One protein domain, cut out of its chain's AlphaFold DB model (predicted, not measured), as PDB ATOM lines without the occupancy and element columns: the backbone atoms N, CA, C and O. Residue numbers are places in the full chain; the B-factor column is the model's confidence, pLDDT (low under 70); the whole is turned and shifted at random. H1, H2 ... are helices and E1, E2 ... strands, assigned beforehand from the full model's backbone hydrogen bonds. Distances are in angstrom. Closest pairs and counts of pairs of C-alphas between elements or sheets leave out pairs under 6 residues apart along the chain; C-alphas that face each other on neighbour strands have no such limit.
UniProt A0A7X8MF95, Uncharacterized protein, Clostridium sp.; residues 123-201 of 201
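AT A GLANCE: This is residues 123 to 201 of the 201 residues of an uncharacterized protein of Clostridium sp. (UniProt A0A7X8MF95). Two antiparallel sheets lie partly face to face, like a small, loosely closed sandwich: E1 to E4 make one layer and E5 to E7 the other, nearer together on the side of E1 and E5 and open on the side of E4 and E7. The short helix H1 sits between the layers near one end, where the chain passes from the first sheet to the second. The printed part has 79 residues, with seven named strands and one named helix in the order E1 E2 E3 E4 H1 E5 E6 E7 along the chain; the class is mostly strand, with strands holding 42 of the 46 residues in named elements, and the sheet orders are E1 - E2 - E3 - E4 and E5 - E6 - E7. The whole is compact, with a radius of gyration of the C-alphas of 12.0 A, yet elongated, spanning 36 by 21 by 19 A.

HOW THE PARTS SIT: Begin with the larger sheet, a meander, each strand the antiparallel neighbour of the one before: E1, residues 125 to 127; E2, 130 to 135; E3, 138 to 143; E4, 151 to 155. It is twisted, and E1 and E4 are its edge strands. Look at N 132 and O 125, 2.8 A apart, for the hairpin of E1 and E2. In the hairpin of E2 and E3, N 133 and O 140 are 2.9 A apart. In that of E3 and E4, N 139 and O 154 are 2.8 A apart. H1, residues 164 to 167, is on this sheet, over E2 at a height of 7.2 A; their closest C-alphas, Val 134 and Ser 165, are 5.2 A apart. H1 is too short for any O i to N i+4 pair; its one O i to N i+3 pair is within hydrogen-bond range. The second meander is E5, residues 168 to 173; E6, 178 to 185; and E7, 190 to 197. H1 only grazes this sheet, with residues 165 to 167. Check N 172 and O 180, 2.9 A, for the hairpin of E5 and E6, and N 192 and O 183, 2.8 A, for that of E6 and E7. E6 bends by 55 degrees at residue 182. Between the sheets, the closest C-alphas of E1 and E5 are Phe 125 and Ala 171, 6.2 A apart. E2 and E5 are near each other, while E3 and E6 are apart, as are E4 and E7.

IN THESE COORDINATES: Find C-alpha 125 at (248.568, 211.355, 216.691), where E1 begins; it is 6.7 A long. E2 measures 16.0 A, E3 16.1 A and E4 13.6 A. H1 begins at C-alpha 164, (245.865, 210.987, 203.734), and measures 5.9 A. E5 follows at 14.1 A, E6 at 20.4 A, and E7 at 22.2 A, ending at C-alpha 197, (233.956, 204.989, 221.515).

THE WHOLE: The two C-alphas farthest apart, Leu 149 and Asp 188, are 36.7 A apart. The printed part has no cut and ends at residue 201, the chain's last; no link is long. Its mean pLDDT is 95.6, and no printed residue is under 70.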
ATOM      1  N   PRO A 123     252.101 209.832 210.923       97.31
ATOM      2  CA  PRO A 123     251.095 209.560 211.933       97.31
ATOM      3  C   PRO A 123     250.349 210.833 212.317       97.31
ATOM      4  O   PRO A 123     250.923 211.914 212.404       97.31
ATOM      5  N   VAL A 124     249.051 210.681 212.556       97.00
ATOM      6  CA  VAL A 124     248.156 211.780 212.929       97.00
ATOM      7  C   VAL A 124     248.363 212.158 214.387       97.00
ATOM      8  O   VAL A 124     248.397 213.334 214.735       97.00
ATOM      9  N   PHE A 125     248.468 211.152 215.254       96.44
ATOM     10  CA  PHE A 125     248.568 211.355 216.691       96.44
ATOM     11  C   PHE A 125     249.237 210.166 217.367       96.44
ATOM     12  O   PHE A 125     249.093 209.025 216.922       96.44
ATOM     13  N   ILE A 126     249.971 210.440 218.442       95.38
ATOM     14  CA  ILE A 126     250.706 209.455 219.234       95.38
ATOM     15  C   ILE A 126     250.476 209.809 220.700       95.38
ATOM     16  O   ILE A 126     250.790 210.923 221.111       95.38
ATOM     17  N   ASP A 127     249.934 208.877 221.480       91.69
ATOM     18  CA  ASP A 127     249.740 209.054 222.922       91.69
ATOM     19  C   ASP A 127     249.495 207.700 223.603       91.69
ATOM     20  O   ASP A 127     248.931 206.783 223.003       91.69
ATOM     21  N   LYS A 128     249.907 207.565 224.870       86.31
ATOM     22  CA  LYS A 128     249.649 206.388 225.732       86.31
ATOM     23  C   LYS A 128     249.921 205.032 225.061       86.31
ATOM     24  O   LYS A 128     249.096 204.115 225.139       86.31
ATOM     25  N   GLY A 129     251.057 204.913 224.372       92.44
ATOM     26  CA  GLY A 129     251.464 203.676 223.689       92.44
ATOM     27  C   GLY A 129     250.663 203.347 222.422       92.44
ATOM     28  O   GLY A 129     250.865 202.290 221.835       92.44
ATOM     29  N   LYS A 130     249.761 204.236 221.988       95.38
ATOM     30  CA  LYS A 130     248.951 204.079 220.780       95.38
ATOM     31  C   LYS A 130     249.341 205.093 219.719       95.38
ATOM     32  O   LYS A 130     249.796 206.197 220.014       95.38
ATOM     33  N   ILE A 131     249.084 204.715 218.476       97.44
ATOM     34  CA  ILE A 131     249.286 205.539 217.296       97.44
ATOM     35  C   ILE A 131     248.018 205.583 216.452       97.44
ATOM     36  O   ILE A 131     247.320 204.578 216.298       97.44
ATOM     37  N   VAL A 132     247.728 206.764 215.914       98.06
ATOM     38  CA  VAL A 132     246.607 207.028 215.014       98.06
ATOM     39  C   VAL A 132     247.152 207.316 213.620       98.06
ATOM     40  O   VAL A 132     247.997 208.195 213.447       98.06
ATOM     41  N   LEU A 133     246.660 206.588 212.622       97.56
ATOM     42  CA  LEU A 133     247.043 206.718 211.214       97.56
ATOM     43  C   LEU A 133     245.791 206.875 210.350       97.56
ATOM     44  O   LEU A 133     244.702 206.447 210.739       97.56
ATOM     45  N   VAL A 134     245.959 207.409 209.142       97.00
ATOM     46  CA  VAL A 134     244.926 207.354 208.102       97.00
ATOM     47  C   VAL A 134     245.485 206.653 206.877       97.00
ATOM     48  O   VAL A 134     246.510 207.057 206.333       97.00
ATOM     49  N   GLN A 135     244.797 205.605 206.432       92.81
ATOM     50  CA  GLN A 135     245.133 204.864 205.219       92.81
ATOM     51  C   GLN A 135     243.850 204.534 204.465       92.81
ATOM     52  O   GLN A 135     242.926 203.969 205.039       92.81
ATOM     53  N   SER A 136     243.775 204.878 203.178       88.44
ATOM     54  CA  SER A 136     242.669 204.469 202.295       88.44
ATOM     55  C   SER A 136     241.266 204.724 202.881       88.44
ATOM     56  O   SER A 136     240.439 203.818 202.915       88.44
ATOM     57  N   LYS A 137     241.006 205.947 203.371       89.00
ATOM     58  CA  LYS A 137     239.737 206.353 204.024       89.00
ATOM     59  C   LYS A 137     239.409 205.616 205.336       89.00
ATOM     60  O   LYS A 137     238.296 205.700 205.849       89.00
ATOM     61  N   LYS A 138     240.389 204.934 205.923       96.00
ATOM     62  CA  LYS A 138     240.281 204.306 207.236       96.00
ATOM     63  C   LYS A 138     241.123 205.049 208.254       96.00
ATOM     64  O   LYS A 138     242.286 205.354 207.996       96.00
ATOM     65  N   LEU A 139     240.535 205.285 209.418       97.62
ATOM     66  CA  LEU A 139     241.253 205.653 210.624       97.62
ATOM     67  C   LEU A 139     241.747 204.365 211.273       97.62
ATOM     68  O   LEU A 139     240.957 203.460 211.543       97.62
ATOM     69  N   ILE A 140     243.048 204.281 211.501       97.69
ATOM     70  CA  ILE A 140     243.692 203.142 212.141       97.69
ATOM     71  C   ILE A 140     244.159 203.593 213.515       97.69
ATOM     72  O   ILE A 140     244.870 204.589 213.621       97.69
ATOM     73  N   ILE A 141     243.795 202.843 214.551       97.50
ATOM     74  CA  ILE A 141     244.332 203.008 215.898       97.50
ATOM     75  C   ILE A 141     245.025 201.705 216.271       97.50
ATOM     76  O   ILE A 141     244.386 200.654 216.299       97.50
ATOM     77  N   SER A 142     246.319 201.769 216.554       97.19
ATOM     78  CA  SER A 142     247.141 200.595 216.858       97.19
ATOM     79  C   SER A 142     247.978 200.834 218.105       97.19
ATOM     80  O   SER A 142     248.316 201.976 218.407       97.19
ATOM     81  N   ASP A 143     248.356 199.765 218.797       96.81
ATOM     82  CA  ASP A 143     249.544 199.796 219.650       96.81
ATOM     83  C   ASP A 143     250.784 200.132 218.797       96.81
ATOM     84  O   ASP A 143     250.851 199.766 217.612       96.81
ATOM     85  N   ILE A 144     251.730 200.870 219.382       97.56
ATOM     86  CA  ILE A 144     252.969 201.307 218.720       97.56
ATOM     87  C   ILE A 144     253.914 200.132 218.435       97.56
ATOM     88  O   ILE A 144     254.635 200.156 217.441       97.56
ATOM     89  N   PHE A 145     253.950 199.120 219.297       97.69
ATOM     90  CA  PHE A 145     254.930 198.040 219.213       97.69
ATOM     91  C   PHE A 145     254.317 196.725 218.745       97.69
ATOM     92  O   PHE A 145     254.978 195.981 218.021       97.69
ATOM     93  N   ASP A 146     253.064 196.445 219.110       95.88
ATOM     94  CA  ASP A 146     252.418 195.180 218.766       95.88
ATOM     95  C   ASP A 146     250.942 195.342 218.382       95.88
ATOM     96  O   ASP A 146     250.035 195.407 219.215       95.88
ATOM     97  N   LYS A 147     250.689 195.292 217.072       93.69
ATOM     98  CA  LYS A 147     249.344 195.317 216.485       93.69
ATOM     99  C   LYS A 147     248.410 194.237 217.060       93.69
ATOM    100  O   LYS A 147     247.196 194.428 217.045       93.69
ATOM    101  N   ALA A 148     248.927 193.111 217.557       94.94
ATOM    102  CA  ALA A 148     248.103 192.068 218.166       94.94
ATOM    103  C   ALA A 148     247.544 192.469 219.543       94.94
ATOM    104  O   ALA A 148     246.488 191.969 219.930       94.94
ATOM    105  N   LEU A 149     248.209 193.380 220.264       94.69
ATOM    106  CA  LEU A 149     247.737 193.877 221.562       94.69
ATOM    107  C   LEU A 149     246.570 194.848 221.409       94.69
ATOM    108  O   LEU A 149     245.627 194.824 222.202       94.69
ATOM    109  N   TYR A 150     246.627 195.712 220.397       95.88
ATOM    110  CA  TYR A 150     245.566 196.669 220.133       95.88
ATOM    111  C   TYR A 150     245.546 197.074 218.665       95.88
ATOM    112  O   TYR A 150     246.520 197.623 218.149       95.88
ATOM    113  N   PHE A 151     244.404 196.869 218.009       96.75
ATOM    114  CA  PHE A 151     244.181 197.317 216.643       96.75
ATOM    115  C   PHE A 151     242.698 197.551 216.364       96.75
ATOM    116  O   PHE A 151     241.864 196.681 216.623       96.75
ATOM    117  N   LYS A 152     242.374 198.721 215.812       96.44
ATOM    118  CA  LYS A 152     241.041 199.097 215.333       96.44
ATOM    119  C   LYS A 152     241.162 199.782 213.975       96.44
ATOM    120  O   LYS A 152     242.027 200.637 213.788       96.44
ATOM    121  N   GLU A 153     240.259 199.438 213.063       96.94
ATOM    122  CA  GLU A 153     240.063 200.138 211.791       96.94
ATOM    123  C   GLU A 153     238.651 200.692 211.730       96.94
ATOM    124  O   GLU A 153     237.687 200.003 212.061       96.94
ATOM    125  N   ILE A 154     238.531 201.935 211.281       96.62
ATOM    126  CA  ILE A 154     237.258 202.632 211.226       96.62
ATOM    127  C   ILE A 154     237.149 203.329 209.881       96.62
ATOM    128  O   ILE A 154     237.911 204.245 209.582       96.62
ATOM    129  N   GLU A 155     236.182 202.915 209.070       96.12
ATOM    130  CA  GLU A 155     235.910 203.585 207.804       96.12
ATOM    131  C   GLU A 155     235.212 204.928 208.041       96.12
ATOM    132  O   GLU A 155     234.260 205.043 208.828       96.12
ATOM    133  N   ARG A 156     235.704 205.959 207.355       94.75
ATOM    134  CA  ARG A 156     235.136 207.307 207.348       94.75
ATOM    135  C   ARG A 156     235.268 207.903 205.958       94.75
ATOM    136  O   ARG A 156     236.231 207.657 205.245       94.75
ATOM    137  N   ASN A 157     234.327 208.763 205.585       95.06
ATOM    138  CA  ASN A 157     234.388 209.490 204.319       95.06
ATOM    139  C   ASN A 157     235.366 210.682 204.388       95.06
ATOM    140  O   ASN A 157     234.962 211.825 204.172       95.06
ATOM    141  N   PHE A 158     236.626 210.423 204.751       97.06
ATOM    142  CA  PHE A 158     237.684 211.433 204.768       97.06
ATOM    143  C   PHE A 158     237.835 212.079 203.389       97.06
ATOM    144  O   PHE A 158     237.754 211.393 202.362       97.06
ATOM    145  N   SER A 159     238.069 213.390 203.374       96.75
ATOM    146  CA  SER A 159     238.498 214.103 202.172       96.75
ATOM    147  C   SER A 159     239.766 213.474 201.593       96.75
ATOM    148  O   SER A 159     240.632 212.987 202.317       96.75
ATOM    149  N   GLU A 160     239.873 213.463 200.268       95.00
ATOM    150  CA  GLU A 160     241.030 212.888 199.582       95.00
ATOM    151  C   GLU A 160     242.197 213.884 199.613       95.00
ATOM    152  O   GLU A 160     242.178 214.902 198.924       95.00
ATOM    153  N   THR A 161     243.211 213.595 200.431       94.69
ATOM    154  CA  THR A 161     244.415 214.421 200.598       94.69
ATOM    155  C   THR A 161     245.692 213.619 200.369       94.69
ATOM    156  O   THR A 161     245.707 212.392 200.478       94.69
ATOM    157  N   VAL A 162     246.794 214.322 200.093       93.19
ATOM    158  CA  VAL A 162     248.138 213.733 200.036       93.19
ATOM    159  C   VAL A 162     249.055 214.509 200.996       93.19
ATOM    160  O   VAL A 162     249.308 215.687 200.747       93.19
ATOM    161  N   PRO A 163     249.542 213.891 202.090       94.75
ATOM    162  CA  PRO A 163     249.218 212.538 202.552       94.75
ATOM    163  C   PRO A 163     247.769 212.424 203.075       94.75
ATOM    164  O   PRO A 163     247.143 213.443 203.384       94.75
ATOM    165  N   PRO A 164     247.220 211.201 203.213       95.94
ATOM    166  CA  PRO A 164     245.865 210.987 203.734       95.94
ATOM    167  C   PRO A 164     245.640 211.528 205.154       95.94
ATOM    168  O   PRO A 164     244.522 211.885 205.510       95.94
ATOM    169  N   SER A 165     246.696 211.611 205.967       96.19
ATOM    170  CA  SER A 165     246.639 212.173 207.320       96.19
ATOM    171  C   SER A 165     246.256 213.654 207.344       96.19
ATOM    172  O   SER A 165     245.661 214.088 208.324       96.19
ATOM    173  N   SER A 166     246.495 214.407 206.263       96.31
ATOM    174  CA  SER A 166     246.080 215.814 206.144       96.31
ATOM    175  C   SER A 166     244.562 216.014 206.115       96.31
ATOM    176  O   SER A 166     244.097 217.147 206.218       96.31
ATOM    177  N   ALA A 167     243.775 214.944 205.966       97.00
ATOM    178  CA  ALA A 167     242.330 215.004 206.143       97.00
ATOM    179  C   ALA A 167     241.930 215.163 207.621       97.00
ATOM    180  O   ALA A 167     240.795 215.554 207.894       97.00
ATOM    181  N   ILE A 168     242.829 214.871 208.568       97.88
ATOM    182  CA  ILE A 168     242.610 215.087 209.999       97.88
ATOM    183  C   ILE A 168     243.158 216.459 210.395       97.88
ATOM    184  O   ILE A 168     244.328 216.761 210.182       97.88
ATOM    185  N   ILE A 169     242.304 217.273 211.006       97.69
ATOM    186  CA  ILE A 169     242.632 218.598 211.542       97.69
ATOM    187  C   ILE A 169     243.232 218.446 212.941       97.69
ATOM    188  O   ILE A 169     244.234 219.078 213.272       97.69
ATOM    189  N   SER A 170     242.617 217.601 213.771       97.62
ATOM    190  CA  SER A 170     243.074 217.330 215.130       97.62
ATOM    191  C   SER A 170     242.659 215.929 215.585       97.62
ATOM    192  O   SER A 170     241.657 215.381 215.123       97.62
ATOM    193  N   ALA A 171     243.432 215.341 216.496       97.50
ATOM    194  CA  ALA A 171     243.076 214.103 217.176       97.50
ATOM    195  C   ALA A 171     243.611 214.120 218.610       97.50
ATOM    196  O   ALA A 171     244.704 214.626 218.862       97.50
ATOM    197  N   LYS A 172     242.843 213.568 219.554       96.62
ATOM    198  CA  LYS A 172     243.272 213.381 220.946       96.62
ATOM    199  C   LYS A 172     242.490 212.265 221.628       96.62
ATOM    200  O   LYS A 172     241.282 212.132 221.432       96.62
ATOM    201  N   PHE A 173     243.152 211.504 222.492       95.50
ATOM    202  CA  PHE A 173     242.453 210.588 223.391       95.50
ATOM    203  C   PHE A 173     241.817 211.374 224.539       95.50
ATOM    204  O   PHE A 173     242.516 212.007 225.330       95.50
ATOM    205  N   VAL A 174     240.490 211.311 224.651       95.69
ATOM    206  CA  VAL A 174     239.742 211.878 225.786       95.69
ATOM    207  C   VAL A 174     239.987 211.025 227.034       95.69
ATOM    208  O   VAL A 174     240.202 211.542 228.128       95.69
ATOM    209  N   ASN A 175     240.032 209.705 226.856       92.88
ATOM    210  CA  ASN A 175     240.455 208.716 227.847       92.88
ATOM    211  C   ASN A 175     240.999 207.468 227.123       92.88
ATOM    212  O   ASN A 175     241.295 207.524 225.933       92.88
ATOM    213  N   SER A 176     241.177 206.342 227.822       89.44
ATOM    214  CA  SER A 176     241.739 205.123 227.221       89.44
ATOM    215  C   SER A 176     240.883 204.514 226.105       89.44
ATOM    216  O   SER A 176     241.423 203.765 225.292       89.44
ATOM    217  N   ASN A 177     239.581 204.820 226.076       92.50
ATOM    218  CA  ASN A 177     238.592 204.193 225.200       92.50
ATOM    219  C   ASN A 177     237.891 205.193 224.273       92.50
ATOM    220  O   ASN A 177     237.103 204.770 223.440       92.50
ATOM    221  N   GLU A 178     238.154 206.492 224.391       96.19
ATOM    222  CA  GLU A 178     237.504 207.519 223.577       96.19
ATOM    223  C   GLU A 178     238.537 208.360 222.830       96.19
ATOM    224  O   GLU A 178     239.435 208.953 223.438       96.19
ATOM    225  N   LEU A 179     238.385 208.435 221.507       97.44
ATOM    226  CA  LEU A 179     239.200 209.266 220.624       97.44
ATOM    227  C   LEU A 179     238.332 210.382 220.043       97.44
ATOM    228  O   LEU A 179     237.362 210.105 219.342       97.44
ATOM    229  N   GLN A 180     238.693 211.634 220.307       98.12
ATOM    230  CA  GLN A 180     238.110 212.781 219.617       98.12
ATOM    231  C   GLN A 180     238.932 213.081 218.364       98.12
ATOM    232  O   GLN A 180     240.159 213.166 218.455       98.12
ATOM    233  N   ILE A 181     238.259 213.278 217.229       98.25
ATOM    234  CA  ILE A 181     238.875 213.766 215.993       98.25
ATOM    235  C   ILE A 181     238.073 214.919 215.392       98.25
ATOM    236  O   ILE A 181     236.842 214.906 215.411       98.25
ATOM    237  N   ASP A 182     238.792 215.863 214.796       98.44
ATOM    238  CA  ASP A 182     238.253 216.876 213.892       98.44
ATOM    239  C   ASP A 182     238.846 216.620 212.505       98.44
ATOM    240  O   ASP A 182     240.057 216.424 212.380       98.44
ATOM    241  N   TYR A 183     238.022 216.559 211.463       98.19
ATOM    242  CA  TYR A 183     238.459 216.115 210.140       98.19
ATOM    243  C   TYR A 183     237.614 216.684 209.001       98.19
ATOM    244  O   TYR A 183     236.467 217.084 209.192       98.19
ATOM    245  N   TYR A 184     238.178 216.674 207.796       98.19
ATOM    246  CA  TYR A 184     237.494 217.067 206.571       98.19
ATOM    247  C   TYR A 184     236.758 215.886 205.929       98.19
ATOM    248  O   TYR A 184     237.292 214.776 205.810       98.19
ATOM    249  N   VAL A 185     235.520 216.132 205.500       97.12
ATOM    250  CA  VAL A 185     234.624 215.152 204.879       97.12
ATOM    251  C   VAL A 185     234.405 215.473 203.406       97.12
ATOM    252  O   VAL A 185     234.052 216.596 203.041       97.12
ATOM    253  N   GLY A 186     234.510 214.447 202.558       94.00
ATOM    254  CA  GLY A 186     234.120 214.525 201.150       94.00
ATOM    255  C   GLY A 186     234.950 215.512 200.320       94.00
ATOM    256  O   GLY A 186     236.044 215.916 200.700       94.00
ATOM    257  N   LYS A 187     234.446 215.879 199.139       94.12
ATOM    258  CA  LYS A 187     235.178 216.730 198.182       94.12
ATOM    259  C   LYS A 187     235.179 218.211 198.553       94.12
ATOM    260  O   LYS A 187     236.083 218.927 198.145       94.12
ATOM    261  N   ASP A 188     234.193 218.635 199.335       95.81
ATOM    262  CA  ASP A 188     234.011 220.035 199.726       95.81
ATOM    263  C   ASP A 188     234.772 220.388 201.009       95.81
ATOM    264  O   ASP A 188     234.631 221.496 201.515       95.81
ATOM    265  N   PHE A 189     235.556 219.443 201.553       96.88
ATOM    266  CA  PHE A 189     236.328 219.617 202.786       96.88
ATOM    267  C   PHE A 189     235.469 220.157 203.935       96.88
ATOM    268  O   PHE A 189     235.854 221.071 204.658       96.88
ATOM    269  N   THR A 190     234.268 219.603 204.104       98.06
ATOM    270  CA  THR A 190     233.398 220.021 205.207       98.06
ATOM    271  C   THR A 190     233.986 219.530 206.522       98.06
ATOM    272  O   THR A 190     234.213 218.331 206.681       98.06
ATOM    273  N   GLU A 191     234.228 220.441 207.459       98.38
ATOM    274  CA  GLU A 191     234.725 220.091 208.787       98.38
ATOM    275  C   GLU A 191     233.681 219.302 209.578       98.38
ATOM    276  O   GLU A 191     232.489 219.624 209.596       98.38
ATOM    277  N   LYS A 192     234.143 218.264 210.266       98.25
ATOM    278  CA  LYS A 192     233.333 217.452 211.160       98.25
ATOM    279  C   LYS A 192     234.131 217.103 212.405       98.25
ATOM    280  O   LYS A 192     235.303 216.758 212.314       98.25
ATOM    281  N   SER A 193     233.458 217.138 213.549       98.31
ATOM    282  CA  SER A 193     233.987 216.668 214.828       98.31
ATOM    283  C   SER A 193     233.221 215.425 215.270       98.31
ATOM    284  O   SER A 193     231.995 215.359 215.124       98.31
ATOM    285  N   GLU A 194     233.923 214.422 215.789       97.62
ATOM    286  CA  GLU A 194     233.304 213.258 216.425       97.62
ATOM    287  C   GLU A 194     234.133 212.745 217.609       97.62
ATOM    288  O   GLU A 194     235.357 212.878 217.639       97.62
ATOM    289  N   ILE A 195     233.453 212.124 218.576       98.06
ATOM    290  CA  ILE A 195     234.075 211.311 219.627       98.06
ATOM    291  C   ILE A 195     233.731 209.854 219.333       98.06
ATOM    292  O   ILE A 195     232.561 209.484 219.232       98.06
ATOM    293  N   ILE A 196     234.764 209.037 219.176       97.12
ATOM    294  CA  ILE A 196     234.672 207.624 218.832       97.12
ATOM    295  C   ILE A 196     234.865 206.800 220.103       97.12
ATOM    296  O   ILE A 196     235.931 206.853 220.713       97.12
ATOM    297  N   ASP A 197     233.862 205.998 220.456       96.62
ATOM    298  CA  ASP A 197     233.956 204.989 221.515       96.62
ATOM    299  C   ASP A 197     234.601 203.708 220.966       96.62
ATOM    300  O   ASP A 197     233.994 202.945 220.211       96.62
ATOM    301  N   LEU A 198     235.852 203.477 221.353       94.62
ATOM    302  CA  LEU A 198     236.692 202.377 220.894       94.62
ATOM    303  C   LEU A 198     236.331 201.031 221.539       94.62
ATOM    304  O   LEU A 198     236.770 199.989 221.052       94.62
ATOM    305  N   SER A 199     235.535 201.034 222.615       92.56
ATOM    306  CA  SER A 199     235.103 199.810 223.303       92.56
ATOM    307  C   SER A 199     233.968 199.076 222.582       92.56
ATOM    308  O   SER A 199     233.724 197.901 222.851       92.56
ATOM    309  N   LYS A 200     233.289 199.757 221.651       89.31
ATOM    310  CA  LYS A 200     232.139 199.241 220.888       89.31
ATOM    311  C   LYS A 200     232.491 198.767 219.473       89.31
ATOM    312  O   LYS A 200     231.584 198.468 218.699       89.31
ATOM    313  N   LEU A 201     233.780 198.747 219.135       85.38
ATOM    314  CA  LEU A 201     234.311 198.402 217.813       85.38
ATOM    315  C   LEU A 201     234.911 197.002 217.773       85.38
ATOM    316  O   LEU A 201     235.493 196.580 218.798       85.38
TER     317      LEU A 201